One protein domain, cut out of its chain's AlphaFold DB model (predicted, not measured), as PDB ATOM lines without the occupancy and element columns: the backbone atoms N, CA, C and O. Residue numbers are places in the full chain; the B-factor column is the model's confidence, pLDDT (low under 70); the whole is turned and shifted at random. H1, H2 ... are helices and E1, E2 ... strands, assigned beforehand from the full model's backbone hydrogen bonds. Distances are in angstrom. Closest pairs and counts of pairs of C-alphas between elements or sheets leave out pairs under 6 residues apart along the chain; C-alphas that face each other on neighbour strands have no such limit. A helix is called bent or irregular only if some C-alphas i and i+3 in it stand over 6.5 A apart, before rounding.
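AT A GLANCE: This is residues 20 to 176 of the 187 residues of an uncharacterized protein of candidate division KSB1 bacterium (UniProt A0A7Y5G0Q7). Four small antiparallel sheets follow one another along the chain and stand like blades round a shared middle, an incomplete propeller with a gap between the first sheet and the last. E1, E5, E8 and E11 are the inward strands, residues 104 to 106 run through the middle, and the first two sheets are partly face to face, with the short helix H1 packed on the second. The printed part has 157 residues, with 13 named strands and one named helix, H1 coming between E5 and E6; the sheet orders are E1 E2 E3 E4, E5 E7 E6, E8 E9 E10 and E11 E12 E13. It is mostly strand, though under half of the residues are in named elements, and compact, with a radius of gyration of the C-alphas of 15.6 A and spans of 48 by 36 by 31 A.

HOW THE PARTS SIT: E1, residues 24 to 30, E2, 36 to 40, E3, 44 to 48, and E4, 54 to 57, form a meander, each strand the antiparallel neighbour of the one before. N 29 and O 37, N 38 and O 46, and N 47 and O 55 are 3.0, 3.1 and 2.8 A apart. E5, residues 64 to 68, E7, 96 to 100, and E6, 88 to 91, form the second sheet, with N 66 and O 98, and N 91 and O 97, both 2.9 A apart. These two sheets make a sandwich, two sheets face to face, their strands at 29 degrees; the closest C-alphas of E1 and E5, Ser 26 and Trp 64, are 4.9 A apart. H1, residues 72 to 75, is on the second sheet at a height of 7.2 A. E5, H1 and E6 form a split strand-helix-strand unit, two strands running the same way with E7 between them, its crossover right-handed. H1 is irregular, C-alphas 72 and 75 being 7.5 A apart; it is too short for an O i to N i+4 pair, and its one O i to N i+3 pair is not within hydrogen-bond range. Two more meanders follow: E8, residues 113 to 117, E9, 125 to 129, and E10, 135 to 140; then E11, 155 to 158, E12, 164 to 168, and E13, 171 to 175. N 115 and O 127 are 3.1 A apart, N 128 and O 136 2.9 A, N 157 and O 165 2.9 A, and N 166 and O 173 3.0 A. E8 and E11 are near each other, while E5 and E8 are apart.

IN THESE COORDINATES: E1 begins at C-alpha 24, (-21.134, -128.322, 24.811), and is 15.3 A long. E5 is 13.9 A and E10 14.2 A. E13 ends at C-alpha 175, (-42.307, -135.286, 8.729).

THE WHOLE: The C-alphas farthest apart, Asp 51 and Asn 147, are 49.3 A apart. The printed part has no cut; the links H1 to E6, E7 to E8 and E10 to E11 are long. Residues 20, 83, 84 and 121 have pLDDT under 70.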
ATOM      1  N   ALA A  20     -15.337-128.457  35.572       67.12
ATOM      2  CA  ALA A  20     -14.933-128.613  34.183       67.12
ATOM      3  C   ALA A  20     -15.651-127.540  33.353       67.12
ATOM      4  O   ALA A  20     -16.881-127.485  33.335       67.12
ATOM      5  N   LEU A  21     -14.886-126.661  32.704       77.06
ATOM      6  CA  LEU A  21     -15.425-125.738  31.711       77.06
ATOM      7  C   LEU A  21     -15.537-126.503  30.391       77.06
ATOM      8  O   LEU A  21     -14.522-126.935  29.852       77.06
ATOM      9  N   ALA A  22     -16.758-126.684  29.903       72.12
ATOM     10  CA  ALA A  22     -17.033-127.297  28.608       72.12
ATOM     11  C   ALA A  22     -17.847-126.321  27.757       72.12
ATOM     12  O   ALA A  22     -18.671-125.573  28.291       72.12
ATOM     13  N   HIS A  23     -17.637-126.350  26.443       82.94
ATOM     14  CA  HIS A  23     -18.464-125.638  25.478       82.94
ATOM     15  C   HIS A  23     -19.325-126.671  24.738       82.94
ATOM     16  O   HIS A  23     -18.962-127.096  23.641       82.94
ATOM     17  N   PRO A  24     -20.403-127.192  25.363       77.94
ATOM     18  CA  PRO A  24     -21.134-128.322  24.811       77.94
ATOM     19  C   PRO A  24     -21.702-127.966  23.438       77.94
ATOM     20  O   PRO A  24     -22.319-126.915  23.261       77.94
ATOM     21  N   GLY A  25     -21.497-128.852  22.470       81.75
ATOM     22  CA  GLY A  25     -22.225-128.783  21.215       81.75
ATOM     23  C   GLY A  25     -23.660-129.274  21.376       81.75
ATOM     24  O   GLY A  25     -24.124-129.673  22.446       81.75
ATOM     25  N   SER A  26     -24.370-129.268  20.263       84.88
ATOM     26  CA  SER A  26     -25.725-129.763  20.122       84.88
ATOM     27  C   SER A  26     -25.740-131.286  19.998       84.88
ATOM     28  O   SER A  26     -25.587-131.865  18.924       84.88
ATOM     29  N   GLY A  27     -25.967-131.959  21.119       80.88
ATOM     30  CA  GLY A  27     -26.215-133.394  21.134       80.88
ATOM     31  C   GLY A  27     -25.580-134.066  22.335       80.88
ATOM     32  O   GLY A  27     -24.371-134.003  22.548       80.88
ATOM     33  N   ILE A  28     -26.420-134.751  23.098       92.94
ATOM     34  CA  ILE A  28     -26.021-135.678  24.147       92.94
ATOM     35  C   ILE A  28     -26.723-136.983  23.808       92.94
ATOM     36  O   ILE A  28     -27.935-137.001  23.596       92.94
ATOM     37  N   VAL A  29     -25.960-138.062  23.700       94.88
ATOM     38  CA  VAL A  29     -26.480-139.371  23.296       94.88
ATOM     39  C   VAL A  29     -26.077-140.423  24.310       94.88
ATOM     40  O   VAL A  29     -25.066-140.284  24.992       94.88
ATOM     41  N   VAL A  30     -26.882-141.473  24.426       96.06
ATOM     42  CA  VAL A  30     -26.681-142.535  25.413       96.06
ATOM     43  C   VAL A  30     -26.655-143.874  24.692       96.06
ATOM     44  O   VAL A  30     -27.509-144.131  23.840       96.06
ATOM     45  N   ASP A  31     -25.661-144.708  24.990       96.25
ATOM     46  CA  ASP A  31     -25.589-146.065  24.444       96.25
ATOM     47  C   ASP A  31     -26.459-147.062  25.231       96.25
ATOM     48  O   ASP A  31     -27.096-146.736  26.234       96.25
ATOM     49  N   LYS A  32     -26.490-148.320  24.776       94.88
ATOM     50  CA  LYS A  32     -27.285-149.387  25.409       94.88
ATOM     51  C   LYS A  32     -26.794-149.773  26.806       94.88
ATOM     52  O   LYS A  32     -27.533-150.417  27.543       94.88
ATOM     53  N   GLN A  33     -25.561-149.418  27.156       96.25
ATOM     54  CA  GLN A  33     -24.960-149.653  28.466       96.25
ATOM     55  C   GLN A  33     -25.154-148.449  29.397       96.25
ATOM     56  O   GLN A  33     -24.673-148.471  30.524       96.25
ATOM     57  N   GLY A  34     -25.852-147.401  28.950       96.88
ATOM     58  CA  GLY A  34     -26.074-146.194  29.735       96.88
ATOM     59  C   GLY A  34     -24.856-145.275  29.810       96.88
ATOM     60  O   GLY A  34     -24.835-144.386  30.657       96.88
ATOM     61  N   ASN A  35     -23.849-145.460  28.949       97.75
ATOM     62  CA  ASN A  35     -22.773-144.486  28.829       97.75
ATOM     63  C   ASN A  35     -23.280-143.268  28.058       97.75
ATOM     64  O   ASN A  35     -23.910-143.402  27.006       97.75
ATOM     65  N   VAL A  36     -22.959-142.084  28.562       97.06
ATOM     66  CA  VAL A  36     -23.306-140.805  27.954       97.06
ATOM     67  C   VAL A  36     -22.151-140.343  27.080       97.06
ATOM     68  O   VAL A  36     -20.992-140.374  27.486       97.06
ATOM     69  N   TYR A  37     -22.469-139.871  25.888       96.69
ATOM     70  CA  TYR A  37     -21.534-139.231  24.985       96.69
ATOM     71  C   TYR A  37     -22.003-137.804  24.751       96.69
ATOM     72  O   TYR A  37     -23.205-137.547  24.641       96.69
ATOM     73  N   PHE A  38     -21.058-136.880  24.653       94.81
ATOM     74  CA  PHE A  38     -21.316-135.486  24.308       94.81
ATOM     75  C   PHE A  38     -20.109-134.909  23.578       94.81
ATOM     76  O   PHE A  38     -18.988-135.402  23.717       94.81
ATOM     77  N   VAL A  39     -20.337-133.860  22.796       93.38
ATOM     78  CA  VAL A  39     -19.260-133.096  22.174       93.38
ATOM     79  C   VAL A  39     -19.053-131.801  22.949       93.38
ATOM     80  O   VAL A  39     -20.005-131.110  23.295       93.38
ATOM     81  N   ASP A  40     -17.802-131.493  23.246       92.75
ATOM     82  CA  ASP A  40     -17.341-130.178  23.670       92.75
ATOM     83  C   ASP A  40     -16.706-129.528  22.440       92.75
ATOM     84  O   ASP A  40     -15.688-130.012  21.948       92.75
ATOM     85  N   THR A  41     -17.283-128.453  21.909       91.06
ATOM     86  CA  THR A  41     -16.791-127.820  20.677       91.06
ATOM     87  C   THR A  41     -15.429-127.138  20.859       91.06
ATOM     88  O   THR A  41     -14.831-126.715  19.876       91.06
ATOM     89  N   GLY A  42     -14.910-127.040  22.090       89.44
ATOM     90  CA  GLY A  42     -13.522-126.656  22.353       89.44
ATOM     91  C   GLY A  42     -12.550-127.842  22.399       89.44
ATOM     92  O   GLY A  42     -11.365-127.676  22.112       89.44
ATOM     93  N   SER A  43     -13.040-129.043  22.728       89.81
ATOM     94  CA  SER A  43     -12.178-130.169  23.122       89.81
ATOM     95  C   SER A  43     -12.439-131.484  22.383       89.81
ATOM     96  O   SER A  43     -11.615-132.386  22.479       89.81
ATOM     97  N   GLY A  44     -13.514-131.648  21.619       92.69
ATOM     98  CA  GLY A  44     -13.858-132.903  20.941       92.69
ATOM     99  C   GLY A  44     -14.898-133.726  21.695       92.69
ATOM    100  O   GLY A  44     -15.707-133.198  22.452       92.69
ATOM    101  N   VAL A  45     -14.903-135.036  21.461       95.56
ATOM    102  CA  VAL A  45     -15.936-135.927  22.000       95.56
ATOM    103  C   VAL A  45     -15.516-136.515  23.336       95.56
ATOM    104  O   VAL A  45     -14.369-136.915  23.529       95.56
ATOM    105  N   TRP A  46     -16.478-136.627  24.239       95.69
ATOM    106  CA  TRP A  46     -16.316-137.200  25.561       95.69
ATOM    107  C   TRP A  46     -17.276-138.365  25.767       95.69
ATOM    108  O   TRP A  46     -18.388-138.373  25.240       95.69
ATOM    109  N   LYS A  47     -16.830-139.339  26.559       96.62
ATOM    110  CA  LYS A  47     -17.624-140.450  27.078       96.62
ATOM    111  C   LYS A  47     -17.625-140.384  28.600       96.62
ATOM    112  O   LYS A  47     -16.558-140.394  29.208       96.62
ATOM    113  N   LEU A  48     -18.810-140.364  29.190       96.31
ATOM    114  CA  LEU A  48     -19.055-140.527  30.614       96.31
ATOM    115  C   LEU A  48     -19.697-141.893  30.841       96.31
ATOM    116  O   LEU A  48     -20.760-142.194  30.297       96.31
ATOM    117  N   THR A  49     -19.040-142.734  31.621       97.38
ATOM    118  CA  THR A  49     -19.542-144.063  31.965       97.38
ATOM    119  C   THR A  49     -20.449-144.022  33.197       97.38
ATOM    120  O   THR A  49     -20.490-143.030  33.928       97.38
ATOM    121  N   GLN A  50     -21.178-145.111  33.451       96.06
ATOM    122  CA  GLN A  50     -22.078-145.213  34.610       96.06
ATOM    123  C   GLN A  50     -21.347-145.145  35.963       96.06
ATOM    124  O   GLN A  50     -21.913-144.674  36.944       96.06
ATOM    125  N   ASP A  51     -20.079-145.554  36.015       95.69
ATOM    126  CA  ASP A  51     -19.178-145.403  37.166       95.69
ATOM    127  C   ASP A  51     -18.567-143.993  37.275       95.69
ATOM    128  O   ASP A  51     -17.644-143.773  38.051       95.69
ATOM    129  N   SER A  52     -19.105-143.016  36.535       92.88
ATOM    130  CA  SER A  52     -18.663-141.614  36.516       92.88
ATOM    131  C   SER A  52     -17.245-141.394  35.975       92.88
ATOM    132  O   SER A  52     -16.651-140.336  36.198       92.88
ATOM    133  N   THR A  53     -16.708-142.351  35.216       95.31
ATOM    134  CA  THR A  53     -15.423-142.188  34.534       95.31
ATOM    135  C   THR A  53     -15.619-141.351  33.270       95.31
ATOM    136  O   THR A  53     -16.374-141.718  32.368       95.31
ATOM    137  N   LEU A  54     -14.923-140.215  33.199       94.94
ATOM    138  CA  LEU A  54     -14.926-139.319  32.045       94.94
ATOM    139  C   LEU A  54     -13.664-139.540  31.201       94.94
ATOM    140  O   LEU A  54     -12.547-139.355  31.682       94.94
ATOM    141  N   ALA A  55     -13.839-139.892  29.930       95.06
ATOM    142  CA  ALA A  55     -12.750-140.107  28.987       95.06
ATOM    143  C   ALA A  55     -12.970-139.316  27.697       95.06
ATOM    144  O   ALA A  55     -14.061-139.314  27.124       95.06
ATOM    145  N   ARG A  56     -11.911-138.670  27.207       94.38
ATOM    146  CA  ARG A  56     -11.913-138.020  25.896       94.38
ATOM    147  C   ARG A  56     -11.716-139.066  24.805       94.38
ATOM    148  O   ARG A  56     -10.811-139.893  24.888       94.38
ATOM    149  N   LEU A  57     -12.539-139.005  23.769       95.12
ATOM    150  CA  LEU A  57     -12.414-139.830  22.575       95.12
ATOM    151  C   LEU A  57     -11.676-139.065  21.474       95.12
ATOM    152  O   LEU A  57     -11.731-137.839  21.383       95.12
ATOM    153  N   SER A  58     -11.005-139.813  20.601       89.81
ATOM    154  CA  SER A  58     -10.478-139.286  19.342       89.81
ATOM    155  C   SER A  58     -11.649-138.869  18.448       89.81
ATOM    156  O   SER A  58     -12.445-139.721  18.058       89.81
ATOM    157  N   GLY A  59     -11.776-137.573  18.157       91.12
ATOM    158  CA  GLY A  59     -12.822-137.024  17.294       91.12
ATOM    159  C   GLY A  59     -12.789-135.494  17.227       91.12
ATOM    160  O   GLY A  59     -12.248-134.859  18.138       91.12
ATOM    161  N   PRO A  60     -13.340-134.884  16.162       93.69
ATOM    162  CA  PRO A  60     -13.389-133.434  16.034       93.69
ATOM    163  C   PRO A  60     -14.375-132.800  17.020       93.69
ATOM    164  O   PRO A  60     -15.335-133.423  17.472       93.69
ATOM    165  N   ALA A  61     -14.150-131.521  17.301       93.88
ATOM    166  CA  ALA A  61     -14.971-130.688  18.172       93.88
ATOM    167  C   ALA A  61     -16.141-130.039  17.404       93.88
ATOM    168  O   ALA A  61     -16.321-128.826  17.412       93.88
ATOM    169  N   TYR A  62     -16.891-130.857  16.667       94.62
ATOM    170  CA  TYR A  62     -18.016-130.406  15.846       94.62
ATOM    171  C   TYR A  62     -19.254-130.043  16.670       94.62
ATOM    172  O   TYR A  62     -19.333-130.333  17.861       94.62
ATOM    173  N   HIS A  63     -20.229-129.398  16.027       92.69
ATOM    174  CA  HIS A  63     -21.399-128.870  16.716       92.69
ATOM    175  C   HIS A  63     -22.496-129.904  16.944       92.69
ATOM    176  O   HIS A  63     -23.249-129.737  17.889       92.69
ATOM    177  N   TRP A  64     -22.609-130.951  16.124       95.50
ATOM    178  CA  TRP A  64     -23.745-131.875  16.169       95.50
ATOM    179  C   TRP A  64     -23.319-133.321  16.352       95.50
ATOM    180  O   TRP A  64     -22.273-133.727  15.845       95.50
ATOM    181  N   MET A  65     -24.157-134.118  17.020       96.25
ATOM    182  CA  MET A  65     -23.880-135.535  17.242       96.25
ATOM    183  C   MET A  65     -25.133-136.418  17.206       96.25
ATOM    184  O   MET A  65     -26.177-136.055  17.743       96.25
ATOM    185  N   ALA A  66     -24.988-137.619  16.644       96.69
ATOM    186  CA  ALA A  66     -25.954-138.711  16.733       96.69
ATOM    187  C   ALA A  66     -25.249-140.040  17.054       96.69
ATOM    188  O   ALA A  66     -24.051-140.201  16.812       96.69
ATOM    189  N   ILE A  67     -25.999-141.008  17.582       96.44
ATOM    190  CA  ILE A  67     -25.494-142.346  17.904       96.44
ATOM    191  C   ILE A  67     -26.161-143.400  17.031       96.44
ATOM    192  O   ILE A  67     -27.380-143.433  16.893       96.44
ATOM    193  N   ASP A  68     -25.352-144.302  16.491       96.75
ATOM    194  CA  ASP A  68     -25.804-145.601  16.019       96.75
ATOM    195  C   ASP A  68     -25.375-146.664  17.041       96.75
ATOM    196  O   ASP A  68     -24.200-147.061  17.081       96.75
ATOM    197  N   PRO A  69     -26.305-147.114  17.899       94.75
ATOM    198  CA  PRO A  69     -25.979-147.937  19.055       94.75
ATOM    199  C   PRO A  69     -25.570-149.370  18.699       94.75
ATOM    200  O   PRO A  69     -25.161-150.103  19.591       94.75
ATOM    201  N   ASP A  70     -25.697-149.777  17.432       95.12
ATOM    202  CA  ASP A  70     -25.264-151.099  16.956       95.12
ATOM    203  C   ASP A  70     -24.052-151.029  16.015       95.12
ATOM    204  O   ASP A  70     -23.630-152.052  15.475       95.12
ATOM    205  N   GLY A  71     -23.492-149.835  15.782       95.56
ATOM    206  CA  GLY A  71     -22.280-149.680  14.973       95.56
ATOM    207  C   GLY A  71     -22.427-150.093  13.502       95.56
ATOM    208  O   GLY A  71     -21.443-150.446  12.846       95.56
ATOM    209  N   ARG A  72     -23.645-150.052  12.956       95.81
ATOM    210  CA  ARG A  72     -23.959-150.291  11.539       95.81
ATOM    211  C   ARG A  72     -23.208-149.330  10.617       95.81
ATOM    212  O   ARG A  72     -22.788-149.729   9.536       95.81
ATOM    213  N   PHE A  73     -22.963-148.094  11.057       95.75
ATOM    214  CA  PHE A  73     -22.230-147.102  10.268       95.75
ATOM    215  C   PHE A  73     -20.716-147.327  10.195       95.75
ATOM    216  O   PHE A  73     -20.064-146.610   9.442       95.75
ATOM    217  N   LYS A  74     -20.127-148.307  10.902       95.19
ATOM    218  CA  LYS A  74     -18.660-148.480  11.003       95.19
ATOM    219  C   LYS A  74     -17.907-148.509   9.663       95.19
ATOM    220  O   LYS A  74     -16.781-148.017   9.609       95.19
ATOM    221  N   ASN A  75     -18.539-149.022   8.603       94.62
ATOM    222  CA  ASN A  75     -17.965-149.169   7.257       94.62
ATOM    223  C   ASN A  75     -18.766-148.429   6.173       94.62
ATOM    224  O   ASN A  75     -18.535-148.640   4.987       94.62
ATOM    225  N   VAL A  76     -19.717-147.580   6.562       96.00
ATOM    226  CA  VAL A  76     -20.538-146.827   5.609       96.00
ATOM    227  C   VAL A  76     -19.761-145.599   5.148       96.00
ATOM    228  O   VAL A  76     -19.222-144.851   5.977       96.00
ATOM    229  N   THR A  77     -19.713-145.384   3.833       95.75
ATOM    230  CA  THR A  77     -19.232-144.133   3.243       95.75
ATOM    231  C   THR A  77     -20.203-143.018   3.609       95.75
ATOM    232  O   THR A  77     -21.380-143.070   3.256       95.75
ATOM    233  N   LEU A  78     -19.720-142.034   4.364       95.88
ATOM    234  CA  LEU A  78     -20.537-140.914   4.820       95.88
ATOM    235  C   LEU A  78     -20.733-139.886   3.698       95.88
ATOM    236  O   LEU A  78     -19.940-139.858   2.752       95.88
ATOM    237  N   PRO A  79     -21.776-139.041   3.783       93.44
ATOM    238  CA  PRO A  79     -22.050-138.059   2.749       93.44
ATOM    239  C   PRO A  79     -20.886-137.078   2.588       93.44
ATOM    240  O   PRO A  79     -20.333-136.585   3.572       93.44
ATOM    241  N   HIS A  80     -20.555-136.776   1.336       89.75
ATOM    242  CA  HIS A  80     -19.623-135.715   0.981       89.75
ATOM    243  C   HIS A  80     -20.401-134.470   0.550       89.75
ATOM    244  O   HIS A  80     -21.362-134.567  -0.220       89.75
ATOM    245  N   PHE A  81     -19.960-133.300   1.003       89.00
ATOM    246  CA  PHE A  81     -20.614-132.025   0.736       89.00
ATOM    247  C   PHE A  81     -19.692-131.146  -0.108       89.00
ATOM    248  O   PHE A  81     -18.544-130.899   0.244       89.00
ATOM    249  N   SER A  82     -20.184-130.706  -1.264       74.88
ATOM    250  CA  SER A  82     -19.394-129.986  -2.271       74.88
ATOM    251  C   SER A  82     -19.113-128.518  -1.926       74.88
ATOM    252  O   SER A  82     -18.329-127.877  -2.619       74.88
ATOM    253  N   SER A  83     -19.740-127.963  -0.883       69.81
ATOM    254  CA  SER A  83     -19.611-126.550  -0.513       69.81
ATOM    255  C   SER A  83     -19.634-126.341   1.004       69.81
ATOM    256  O   SER A  83     -20.202-127.140   1.747       69.81
ATOM    257  N   GLY A  84     -18.997-125.258   1.459       65.81
ATOM    258  CA  GLY A  84     -19.122-124.756   2.833       65.81
ATOM    259  C   GLY A  84     -18.296-125.469   3.906       65.81
ATOM    260  O   GLY A  84     -18.460-125.149   5.073       65.81
ATOM    261  N   GLY A  85     -17.419-126.417   3.554       76.12
ATOM    262  CA  GLY A  85     -16.607-127.151   4.538       76.12
ATOM    263  C   GLY A  85     -17.400-128.138   5.404       76.12
ATOM    264  O   GLY A  85     -16.831-128.751   6.310       76.12
ATOM    265  N   ALA A  86     -18.688-128.328   5.107       90.00
ATOM    266  CA  ALA A  86     -19.546-129.181   5.901       90.00
ATOM    267  C   ALA A  86     -19.102-130.640   5.829       90.00
ATOM    268  O   ALA A  86     -18.803-131.171   4.759       90.00
ATOM    269  N   THR A  87     -19.043-131.296   6.981       94.06
ATOM    270  CA  THR A  87     -18.499-132.645   7.108       94.06
ATOM    271  C   THR A  87     -19.327-133.443   8.099       94.06
ATOM    272  O   THR A  87     -19.625-132.977   9.197       94.06
ATOM    273  N   VAL A  88     -19.632-134.687   7.726       95.94
ATOM    274  CA  VAL A  88     -20.094-135.711   8.662       95.94
ATOM    275  C   VAL A  88     -18.973-136.721   8.838       95.94
ATOM    276  O   VAL A  88     -18.508-137.314   7.866       95.94
ATOM    277  N   THR A  89     -18.534-136.924  10.075       96.19
ATOM    278  CA  THR A  89     -17.523-137.930  10.408       96.19
ATOM    279  C   THR A  89     -18.064-138.954  11.392       96.19
ATOM    280  O   THR A  89     -19.119-138.772  12.001       96.19
ATOM    281  N   ARG A  90     -17.322-140.046  11.551       96.50
ATOM    282  CA  ARG A  90     -17.632-141.132  12.471       96.50
ATOM    283  C   ARG A  90     -16.444-141.411  13.369       96.50
ATOM    284  O   ARG A  90     -15.312-141.488  12.900       96.50
ATOM    285  N   ILE A  91     -16.739-141.673  14.635       96.25
ATOM    286  CA  ILE A  91     -15.796-142.248  15.591       96.25
ATOM    287  C   ILE A  91     -16.422-143.480  16.249       96.25
ATOM    288  O   ILE A  91     -17.645-143.597  16.338       96.25
ATOM    289  N   GLY A  92     -15.588-144.402  16.726       94.12
ATOM    290  CA  GLY A  92     -16.054-145.637  17.358       94.12
ATOM    291  C   GLY A  92     -16.676-146.649  16.385       94.12
ATOM    292  O   GLY A  92     -17.083-146.338  15.262       94.12
ATOM    293  N   THR A  93     -16.718-147.905  16.823       92.62
ATOM    294  CA  THR A  93     -17.188-149.044  16.016       92.62
ATOM    295  C   THR A  93     -18.416-149.735  16.597       92.62
ATOM    296  O   THR A  93     -19.146-150.354  15.831       92.62
ATOM    297  N   ASN A  94     -18.646-149.647  17.911       93.00
ATOM    298  CA  ASN A  94     -19.856-150.104  18.594       93.00
ATOM    299  C   ASN A  94     -19.933-149.469  20.007       93.00
ATOM    300  O   ASN A  94     -19.240-149.942  20.911       93.00
ATOM    301  N   PRO A  95     -20.702-148.385  20.208       95.69
ATOM    302  CA  PRO A  95     -21.511-147.697  19.202       95.69
ATOM    303  C   PRO A  95     -20.652-146.951  18.166       95.69
ATOM    304  O   PRO A  95     -19.470-146.676  18.391       95.69
ATOM    305  N   SER A  96     -21.262-146.588  17.037       96.25
ATOM    306  CA  SER A  96     -20.714-145.555  16.155       96.25
ATOM    307  C   SER A  96     -21.301-144.202  16.545       96.25
ATOM    308  O   SER A  96     -22.517-144.046  16.635       96.25
ATOM    309  N   ILE A  97     -20.432-143.222  16.762       97.06
ATOM    310  CA  ILE A  97     -20.808-141.835  17.028       97.06
ATOM    311  C   ILE A  97     -20.600-141.051  15.740       97.06
ATOM    312  O   ILE A  97     -19.493-141.018  15.199       97.06
ATOM    313  N   LEU A  98     -21.673-140.449  15.239       97.31
ATOM    314  CA  LEU A  98     -21.658-139.601  14.057       97.31
ATOM    315  C   LEU A  98     -21.621-138.146  14.503       97.31
ATOM    316  O   LEU A  98     -22.371-137.758  15.395       97.31
ATOM    317  N   LEU A  99     -20.756-137.356  13.880       97.00
ATOM    318  CA  LEU A  99     -20.541-135.947  14.195       97.00
ATOM    319  C   LEU A  99     -20.760-135.127  12.935       97.00
ATOM    320  O   LEU A  99     -20.264-135.513  11.880       97.00
ATOM    321  N   SER A 100     -21.449-133.998  13.047       96.19
ATOM    322  CA  SER A 100     -21.673-133.071  11.935       96.19
ATOM    323  C   SER A 100     -21.189-131.678  12.307       96.19
ATOM    324  O   SER A 100     -21.480-131.186  13.401       96.19
ATOM    325  N   SER A 101     -20.423-131.063  11.409       93.56
ATOM    326  CA  SER A 101     -19.846-129.737  11.625       93.56
ATOM    327  C   SER A 101     -20.923-128.665  11.765       93.56
ATOM    328  O   SER A 101     -20.898-127.943  12.751       93.56
ATOM    329  N   ASP A 102     -21.900-128.596  10.859       89.81
ATOM    330  CA  ASP A 102     -22.727-127.383  10.712       89.81
ATOM    331  C   ASP A 102     -24.223-127.604  10.936       89.81
ATOM    332  O   ASP A 102     -24.955-126.666  11.255       89.81
ATOM    333  N   PHE A 103     -24.709-128.835  10.780       93.12
ATOM    334  CA  PHE A 103     -26.145-129.108  10.745       93.12
ATOM    335  C   PHE A 103     -26.558-130.308  11.599       93.12
ATOM    336  O   PHE A 103     -25.778-131.252  11.765       93.12
ATOM    337  N   PRO A 104     -27.804-130.314  12.102       95.56
ATOM    338  CA  PRO A 104     -28.312-131.411  12.902       95.56
ATOM    339  C   PRO A 104     -28.389-132.703  12.105       95.56
ATOM    340  O   PRO A 104     -28.794-132.726  10.944       95.56
ATOM    341  N   ILE A 105     -28.047-133.794  12.774       97.19
ATOM    342  CA  ILE A 105     -28.139-135.146  12.243       97.19
ATOM    343  C   ILE A 105     -28.906-136.018  13.224       97.19
ATOM    344  O   ILE A 105     -28.846-135.806  14.432       97.19
ATOM    345  N   ALA A 106     -29.615-137.014  12.707       96.94
ATOM    346  CA  ALA A 106     -30.342-137.967  13.533       96.94
ATOM    347  C   ALA A 106     -30.207-139.375  12.961       96.94
ATOM    348  O   ALA A 106     -30.234-139.562  11.748       96.94
ATOM    349  N   VAL A 107     -30.088-140.373  13.832       96.56
ATOM    350  CA  VAL A 107     -30.088-141.784  13.437       96.56
ATOM    351  C   VAL A 107     -31.389-142.413  13.916       96.56
ATOM    352  O   VAL A 107     -31.710-142.369  15.101       96.56
ATOM    353  N   GLY A 108     -32.156-142.975  12.982       93.44
ATOM    354  CA  GLY A 108     -33.342-143.767  13.302       93.44
ATOM    355  C   GLY A 108     -32.978-145.171  13.792       93.44
ATOM    356  O   GLY A 108     -31.883-145.665  13.528       93.44
ATOM    357  N   ARG A 109     -33.926-145.854  14.447       86.50
ATOM    358  CA  ARG A 109     -33.744-147.217  14.991       86.50
ATOM    359  C   ARG A 109     -33.220-148.229  13.962       86.50
ATOM    360  O   ARG A 109     -32.429-149.099  14.312       86.50
ATOM    361  N   GLU A 110     -33.621-148.071  12.706       84.06
ATOM    362  CA  GLU A 110     -33.227-148.939  11.589       84.06
ATOM    363  C   GLU A 110     -31.798-148.677  11.077       84.06
ATOM    364  O   GLU A 110     -31.371-149.275  10.094       84.06
ATOM    365  N   GLY A 111     -31.037-147.772  11.702       88.75
ATOM    366  CA  GLY A 111     -29.694-147.420  11.239       88.75
ATOM    367  C   GLY A 111     -29.695-146.529  10.002       88.75
ATOM    368  O   GLY A 111     -28.771-146.581   9.202       88.75
ATOM    369  N   THR A 112     -30.736-145.719   9.821       95.44
ATOM    370  CA  THR A 112     -30.779-144.699   8.767       95.44
ATOM    371  C   THR A 112     -30.349-143.355   9.342       95.44
ATOM    372  O   THR A 112     -30.916-142.909  10.341       95.44
ATOM    373  N   LEU A 113     -29.369-142.711   8.712       97.62
ATOM    374  CA  LEU A 113     -28.923-141.359   9.041       97.62
ATOM    375  C   LEU A 113     -29.772-140.349   8.273       97.62
ATOM    376  O   LEU A 113     -29.851-140.416   7.050       97.62
ATOM    377  N   PHE A 114     -30.344-139.384   8.978       97.25
ATOM    378  CA  PHE A 114     -31.076-138.258   8.417       97.25
ATOM    379  C   PHE A 114     -30.288-136.968   8.606       97.25
ATOM    380  O   PHE A 114     -29.741-136.728   9.685       97.25
ATOM    381  N   TYR A 115     -30.249-136.137   7.566       96.25
ATOM    382  CA  TYR A 115     -29.561-134.851   7.600       96.25
ATOM    383  C   TYR A 115     -30.187-133.843   6.625       96.25
ATOM    384  O   TYR A 115     -30.587-134.230   5.521       96.25
ATOM    385  N   PRO A 116     -30.293-132.557   6.996       94.12
ATOM    386  CA  PRO A 116     -30.742-131.511   6.097       94.12
ATOM    387  C   PRO A 116     -29.593-131.053   5.190       94.12
ATOM    388  O   PRO A 116     -28.456-130.903   5.636       94.12
ATOM    389  N   TRP A 117     -29.879-130.817   3.913       92.88
ATOM    390  CA  TRP A 117     -28.913-130.229   2.990       92.88
ATOM    391  C   TRP A 117     -29.594-129.533   1.808       92.88
ATOM    392  O   TRP A 117     -30.725-129.860   1.441       92.88
ATOM    393  N   ILE A 118     -28.878-128.595   1.185       88.75
ATOM    394  CA  ILE A 118     -29.266-127.950  -0.075       88.75
ATOM    395  C   ILE A 118     -28.346-128.468  -1.182       88.75
ATOM    396  O   ILE A 118     -27.139-128.234  -1.152       88.75
ATOM    397  N   ARG A 119     -28.901-129.158  -2.181       85.50
ATOM    398  CA  ARG A 119     -28.159-129.496  -3.408       85.50
ATOM    399  C   ARG A 119     -28.346-128.386  -4.441       85.50
ATOM    400  O   ARG A 119     -29.482-128.055  -4.757       85.50
ATOM    401  N   ASP A 120     -27.244-127.825  -4.934       72.69
ATOM    402  CA  ASP A 120     -27.168-126.950  -6.117       72.69
ATOM    403  C   ASP A 120     -28.187-125.790  -6.160       72.69
ATOM    404  O   ASP A 120     -28.820-125.533  -7.181       72.69
ATOM    405  N   GLY A 121     -28.376-125.085  -5.036       66.94
ATOM    406  CA  GLY A 121     -29.290-123.933  -4.946       66.94
ATOM    407  C   GLY A 121     -30.782-124.290  -4.924       66.94
ATOM    408  O   GLY A 121     -31.633-123.410  -5.039       66.94
ATOM    409  N   ASN A 122     -31.110-125.576  -4.776       76.38
ATOM    410  CA  ASN A 122     -32.481-126.049  -4.623       76.38
ATOM    411  C   ASN A 122     -33.041-125.729  -3.218       76.38
ATOM    412  O   ASN A 122     -32.366-125.180  -2.350       76.38
ATOM    413  N   ARG A 123     -34.303-126.091  -2.970       86.25
ATOM    414  CA  ARG A 123     -34.923-125.996  -1.636       86.25
ATOM    415  C   ARG A 123     -34.177-126.847  -0.603       86.25
ATOM    416  O   ARG A 123     -33.558-127.847  -0.958       86.25
ATOM    417  N   LEU A 124     -34.298-126.486   0.677       89.75
ATOM    418  CA  LEU A 124     -33.796-127.312   1.775       89.75
ATOM    419  C   LEU A 124     -34.497-128.674   1.760       89.75
ATOM    420  O   LEU A 124     -35.726-128.759   1.710       89.75
ATOM    421  N   GLN A 125     -33.712-129.745   1.785       92.56
ATOM    422  CA  GLN A 125     -34.202-131.118   1.776       92.56
ATOM    423  C   GLN A 125     -33.675-131.866   2.989       92.56
ATOM    424  O   GLN A 125     -32.561-131.621   3.435       92.56
ATOM    425  N   VAL A 126     -34.456-132.824   3.480       94.69
ATOM    426  CA  VAL A 126     -33.961-133.857   4.388       94.69
ATOM    427  C   VAL A 126     -33.553-135.048   3.535       94.69
ATOM    428  O   VAL A 126     -34.364-135.588   2.780       94.69
ATOM    429  N   PHE A 127     -32.299-135.456   3.650       95.12
ATOM    430  CA  PHE A 127     -31.768-136.672   3.054       95.12
ATOM    431  C   PHE A 127     -31.790-137.804   4.066       95.12
ATOM    432  O   PHE A 127     -31.704-137.574   5.271       95.12
ATOM    433  N   ARG A 128     -31.866-139.030   3.552       95.75
ATOM    434  CA  ARG A 128     -31.618-140.245   4.314       95.75
ATOM    435  C   ARG A 128     -30.491-141.047   3.672       95.75
ATOM    436  O   ARG A 128     -30.479-141.216   2.451       95.75
ATOM    437  N   LEU A 129     -29.579-141.533   4.500       97.38
ATOM    438  CA  LEU A 129     -28.495-142.441   4.152       97.38
ATOM    439  C   LEU A 129     -28.717-143.760   4.889       97.38
ATOM    440  O   LEU A 129     -28.797-143.776   6.119       97.38
ATOM    441  N   ASP A 130     -28.807-144.855   4.143       94.81
ATOM    442  CA  ASP A 130     -28.878-146.194   4.720       94.81
ATOM    443  C   ASP A 130     -27.488-146.818   4.935       94.81
ATOM    444  O   ASP A 130     -26.448-146.281   4.543       94.81
ATOM    445  N   THR A 131     -27.469-147.998   5.552       94.19
ATOM    446  CA  THR A 131     -26.236-148.727   5.870       94.19
ATOM    447  C   THR A 131     -25.579-149.387   4.655       94.19
ATOM    448  O   THR A 131     -24.495-149.947   4.789       94.19
ATOM    449  N   SER A 132     -26.213-149.350   3.478       93.12
ATOM    450  CA  SER A 132     -25.596-149.770   2.213       93.12
ATOM    451  C   SER A 132     -24.764-148.652   1.575       93.12
ATOM    452  O   SER A 132     -24.010-148.909   0.640       93.12
ATOM    453  N   GLY A 133     -24.872-147.418   2.085       93.06
ATOM    454  CA  GLY A 133     -24.253-146.235   1.485       93.06
ATOM    455  C   GLY A 133     -25.186-145.474   0.538       93.06
ATOM    456  O   GLY A 133     -24.771-144.491  -0.075       93.06
ATOM    457  N   THR A 134     -26.449-145.892   0.411       94.94
ATOM    458  CA  THR A 134     -27.391-145.269  -0.521       94.94
ATOM    459  C   THR A 134     -28.012-144.026   0.105       94.94
ATOM    460  O   THR A 134     -28.639-144.081   1.162       94.94
ATOM    461  N   THR A 135     -27.864-142.889  -0.580       95.44
ATOM    462  CA  THR A 135     -28.468-141.611  -0.182       95.44
ATOM    463  C   THR A 135     -29.687-141.297  -1.042       95.44
ATOM    464  O   THR A 135     -29.583-141.230  -2.265       95.44
ATOM    465  N   THR A 136     -30.824-141.005  -0.412       94.38
ATOM    466  CA  THR A 136     -32.055-140.574  -1.096       94.38
ATOM    467  C   THR A 136     -32.653-139.333  -0.440       94.38
ATOM    468  O   THR A 136     -32.396-139.050   0.731       94.38
ATOM    469  N   VAL A 137     -33.451-138.569  -1.191       94.12
ATOM    470  CA  VAL A 137     -34.261-137.486  -0.616       94.12
ATOM    471  C   VAL A 137     -35.390-138.124   0.190       94.12
ATOM    472  O   VAL A 137     -36.165-138.909  -0.350       94.12
ATOM    473  N   PHE A 138     -35.474-137.791   1.475       94.06
ATOM    474  CA  PHE A 138     -36.573-138.198   2.344       94.06
ATOM    475  C   PHE A 138     -37.754-137.235   2.228       94.06
ATOM    476  O   PHE A 138     -38.897-137.659   2.089       94.06
ATOM    477  N   ALA A 139     -37.465-135.933   2.244       93.25
ATOM    478  CA  ALA A 139     -38.466-134.886   2.109       93.25
ATOM    479  C   ALA A 139     -37.849-133.594   1.572       93.25
ATOM    480  O   ALA A 139     -36.666-133.322   1.771       93.25
ATOM    481  N   THR A 140     -38.667-132.773   0.918       91.50
ATOM    482  CA  THR A 140     -38.310-131.392   0.569       91.50
ATOM    483  C   THR A 140     -39.118-130.463   1.455       91.50
ATOM    484  O   THR A 140     -40.339-130.596   1.489       91.50
ATOM    485  N   LEU A 141     -38.456-129.565   2.183       88.88
ATOM    486  CA  LEU A 141     -39.147-128.638   3.070       88.88
ATOM    487  C   LEU A 141     -39.914-127.571   2.265       88.88
ATOM    488  O   LEU A 141     -39.554-127.275   1.114       88.88
ATOM    489  N   PRO A 142     -40.965-126.971   2.856       84.19
ATOM    490  CA  PRO A 142     -41.662-125.849   2.246       84.19
ATOM    491  C   PRO A 142     -40.691-124.699   1.922       84.19
ATOM    492  O   PRO A 142     -39.749-124.461   2.675       84.19
ATOM    493  N   PRO A 143     -40.911-123.956   0.821       80.62
ATOM    494  CA  PRO A 143     -40.065-122.814   0.465       80.62
ATOM    495  C   PRO A 143     -40.181-121.661   1.467       80.62
ATOM    496  O   PRO A 143     -39.302-120.807   1.521       80.62
ATOM    497  N   THR A 144     -41.269-121.629   2.236       77.69
ATOM    498  CA  THR A 144     -41.505-120.670   3.305       77.69
ATOM    499  C   THR A 144     -42.090-121.371   4.520       77.69
ATOM    500  O   THR A 144     -42.980-122.216   4.410       77.69
ATOM    501  N   THR A 145     -41.603-120.984   5.688       75.81
ATOM    502  CA  THR A 145     -42.135-121.351   6.991       75.81
ATOM    503  C   THR A 145     -42.353-120.062   7.780       75.81
ATOM    504  O   THR A 145     -41.572-119.120   7.695       75.81
ATOM    505  N   GLU A 146     -43.513-119.927   8.429       75.81
ATOM    506  CA  GLU A 146     -43.872-118.706   9.183       75.81
ATOM    507  C   GLU A 146     -43.740-117.392   8.371       75.81
ATOM    508  O   GLU A 146     -43.303-116.356   8.871       75.81
ATOM    509  N   ASN A 147     -44.146-117.428   7.094       77.75
ATOM    510  CA  ASN A 147     -44.080-116.314   6.130       77.75
ATOM    511  C   ASN A 147     -42.663-115.848   5.746       77.75
ATOM    512  O   ASN A 147     -42.509-114.762   5.183       77.75
ATOM    513  N   LYS A 148     -41.623-116.642   6.012       79.25
ATOM    514  CA  LYS A 148     -40.238-116.354   5.611       79.25
ATOM    515  C   LYS A 148     -39.584-117.607   5.028       79.25
ATOM    516  O   LYS A 148     -40.044-118.707   5.310       79.25
ATOM    517  N   PRO A 149     -38.542-117.495   4.193       74.56
ATOM    518  CA  PRO A 149     -37.768-118.668   3.804       74.56
ATOM    519  C   PRO A 149     -37.160-119.336   5.048       74.56
ATOM    520  O   PRO A 149     -36.605-118.609   5.881       74.56
ATOM    521  N   PRO A 150     -37.233-120.675   5.186       73.94
ATOM    522  CA  PRO A 150     -36.586-121.361   6.294       73.94
ATOM    523  C   PRO A 150     -35.085-121.078   6.228       73.94
ATOM    524  O   PRO A 150     -34.446-121.315   5.201       73.94
ATOM    525  N   ARG A 151     -34.521-120.540   7.314       73.31
ATOM    526  CA  ARG A 151     -33.087-120.222   7.373       73.31
ATOM    527  C   ARG A 151     -32.254-121.495   7.403       73.31
ATOM    528  O   ARG A 151     -31.376-121.679   6.568       73.31
ATOM    529  N   TRP A 152     -32.541-122.354   8.376       85.81
ATOM    530  CA  TRP A 152     -31.933-123.666   8.544       85.81
ATOM    531  C   TRP A 152     -32.730-124.494   9.556       85.81
ATOM    532  O   TRP A 152     -33.629-123.982  10.225       85.81
ATOM    533  N   VAL A 153     -32.379-125.772   9.685       90.25
ATOM    534  CA  VAL A 153     -32.878-126.623  10.767       90.25
ATOM    535  C   VAL A 153     -31.971-126.467  11.991       90.25
ATOM    536  O   VAL A 153     -30.760-126.645  11.897       90.25
ATOM    537  N   ASN A 154     -32.570-126.190  13.148       89.94
ATOM    538  CA  ASN A 154     -31.891-125.918  14.422       89.94
ATOM    539  C   ASN A 154     -31.786-127.146  15.341       89.94
ATOM    540  O   ASN A 154     -31.380-127.017  16.485       89.94
ATOM    541  N   GLY A 155     -32.239-128.315  14.898       92.69
ATOM    542  CA  GLY A 155     -32.290-129.535  15.700       92.69
ATOM    543  C   GLY A 155     -33.080-130.614  14.978       92.69
ATOM    544  O   GLY A 155     -33.999-130.298  14.223       92.69
ATOM    545  N   ALA A 156     -32.715-131.880  15.178       95.12
ATOM    546  CA  ALA A 156     -33.386-133.006  14.541       95.12
ATOM    547  C   ALA A 156     -33.375-134.254  15.425       95.12
ATOM    548  O   ALA A 156     -32.398-134.526  16.120       95.12
ATOM    549  N   VAL A 157     -34.449-135.037  15.356       95.50
ATOM    550  CA  VAL A 157     -34.559-136.351  16.000       95.50
ATOM    551  C   VAL A 157     -35.508-137.244  15.203       95.50
ATOM    552  O   VAL A 157     -36.461-136.766  14.591       95.50
ATOM    553  N   VAL A 158     -35.264-138.554  15.211       95.44
ATOM    554  CA  VAL A 158     -36.186-139.546  14.641       95.44
ATOM    555  C   VAL A 158     -36.969-140.193  15.777       95.44
ATOM    556  O   VAL A 158     -36.383-140.722  16.720       95.44
ATOM    557  N   GLY A 159     -38.296-140.132  15.699       93.62
ATOM    558  CA  GLY A 159     -39.189-140.761  16.662       93.62
ATOM    559  C   GLY A 159     -39.230-142.289  16.519       93.62
ATOM    560  O   GLY A 159     -38.829-142.832  15.488       93.62
ATOM    561  N   PRO A 160     -39.764-143.015  17.518       91.12
ATOM    562  CA  PRO A 160     -39.929-144.471  17.446       91.12
ATOM    563  C   PRO A 160     -40.843-144.945  16.307       91.12
ATOM    564  O   PRO A 160     -40.718-146.079  15.857       91.12
ATOM    565  N   ASP A 161     -41.747-144.078  15.843       91.56
ATOM    566  CA  ASP A 161     -42.611-144.290  14.674       91.56
ATOM    567  C   ASP A 161     -41.874-144.074  13.338       91.56
ATOM    568  O   ASP A 161     -42.470-144.189  12.270       91.56
ATOM    569  N   GLY A 162     -40.583-143.731  13.397       90.69
ATOM    570  CA  GLY A 162     -39.750-143.407  12.248       90.69
ATOM    571  C   GLY A 162     -40.041-142.035  11.634       90.69
ATOM    572  O   GLY A 162     -39.465-141.699  10.600       90.69
ATOM    573  N   SER A 163     -40.896-141.225  12.263       94.62
ATOM    574  CA  SER A 163     -41.099-139.838  11.854       94.62
ATOM    575  C   SER A 163     -39.877-138.993  12.192       94.62
ATOM    576  O   SER A 163     -39.272-139.141  13.254       94.62
ATOM    577  N   PHE A 164     -39.546-138.056  11.315       95.00
ATOM    578  CA  PHE A 164     -38.479-137.090  11.526       95.00
ATOM    579  C   PHE A 164     -39.059-135.808  12.123       95.00
ATOM    580  O   PHE A 164     -39.922-135.164  11.523       95.00
ATOM    581  N   TYR A 165     -38.583-135.432  13.303       95.50
ATOM    582  CA  TYR A 165     -38.922-134.175  13.954       95.50
ATOM    583  C   TYR A 165     -37.754-133.222  13.830       95.50
ATOM    584  O   TYR A 165     -36.597-133.618  13.989       95.50
ATOM    585  N   TYR A 166     -38.061-131.959  13.576       93.94
ATOM    586  CA  TYR A 166     -37.048-130.928  13.489       93.94
ATOM    587  C   TYR A 166     -37.536-129.613  14.063       93.94
ATOM    588  O   TYR A 166     -38.736-129.346  14.096       93.94
ATOM    589  N   THR A 167     -36.597-128.798  14.516       91.56
ATOM    590  CA  THR A 167     -36.877-127.436  14.967       91.56
ATOM    591  C   THR A 167     -36.413-126.439  13.923       91.56
ATOM    592  O   THR A 167     -35.313-126.568  13.389       91.56
ATOM    593  N   GLU A 168     -37.219-125.422  13.676       87.75
ATOM    594  CA  GLU A 168     -36.879-124.249  12.872       87.75
ATOM    595  C   GLU A 168     -37.436-123.019  13.582       87.75
ATOM    596  O   GLU A 168     -38.522-123.106  14.145       87.75
ATOM    597  N   ASP A 169     -36.700-121.908  13.587       82.19
ATOM    598  CA  ASP A 169     -37.107-120.640  14.211       82.19
ATOM    599  C   ASP A 169     -37.908-120.822  15.526       82.19
ATOM    600  O   ASP A 169     -37.313-121.149  16.555       82.19
ATOM    601  N   GLY A 170     -39.236-120.632  15.497       82.81
ATOM    602  CA  GLY A 170     -40.141-120.757  16.646       82.81
ATOM    603  C   GLY A 170     -40.975-122.046  16.720       82.81
ATOM    604  O   GLY A 170     -41.862-122.133  17.569       82.81
ATOM    605  N   ALA A 171     -40.725-123.043  15.867       86.75
ATOM    606  CA  ALA A 171     -41.576-124.221  15.717       86.75
ATOM    607  C   ALA A 171     -40.830-125.559  15.819       86.75
ATOM    608  O   ALA A 171     -39.684-125.720  15.400       86.75
ATOM    609  N   VAL A 172     -41.564-126.565  16.304       91.44
ATOM    610  CA  VAL A 172     -41.247-127.985  16.112       91.44
ATOM    611  C   VAL A 172     -42.129-128.509  14.985       91.44
ATOM    612  O   VAL A 172     -43.351-128.359  15.004       91.44
ATOM    613  N   ARG A 173     -41.512-129.149  14.000       92.06
ATOM    614  CA  ARG A 173     -42.161-129.721  12.823       92.06
ATOM    615  C   ARG A 173     -42.014-131.234  12.826       92.06
ATOM    616  O   ARG A 173     -41.077-131.780  13.407       92.06
ATOM    617  N   LYS A 174     -42.933-131.904  12.135       93.88
ATOM    618  CA  LYS A 174     -42.947-133.355  11.946       93.88
ATOM    619  C   LYS A 174     -43.039-133.673  10.458       93.88
ATOM    620  O   LYS A 174     -43.889-133.125   9.763       93.88
ATOM    621  N   ILE A 175     -42.204-134.599  10.012       93.69
ATOM    622  CA  ILE A 175     -42.307-135.286   8.729       93.69
ATOM    623  C   ILE A 175     -42.584-136.751   9.055       93.69
ATOM    624  O   ILE A 175     -41.819-137.374   9.791       93.69
ATOM    625  N   GLY A 176     -43.696-137.286   8.567       92.19
ATOM    626  CA  GLY A 176     -44.043-138.686   8.792       92.19
ATOM    627  C   GLY A 176     -43.078-139.642   8.088       92.19
ATOM    628  O   GLY A 176     -42.291-139.236   7.230       92.19
TER     629      GLY A 176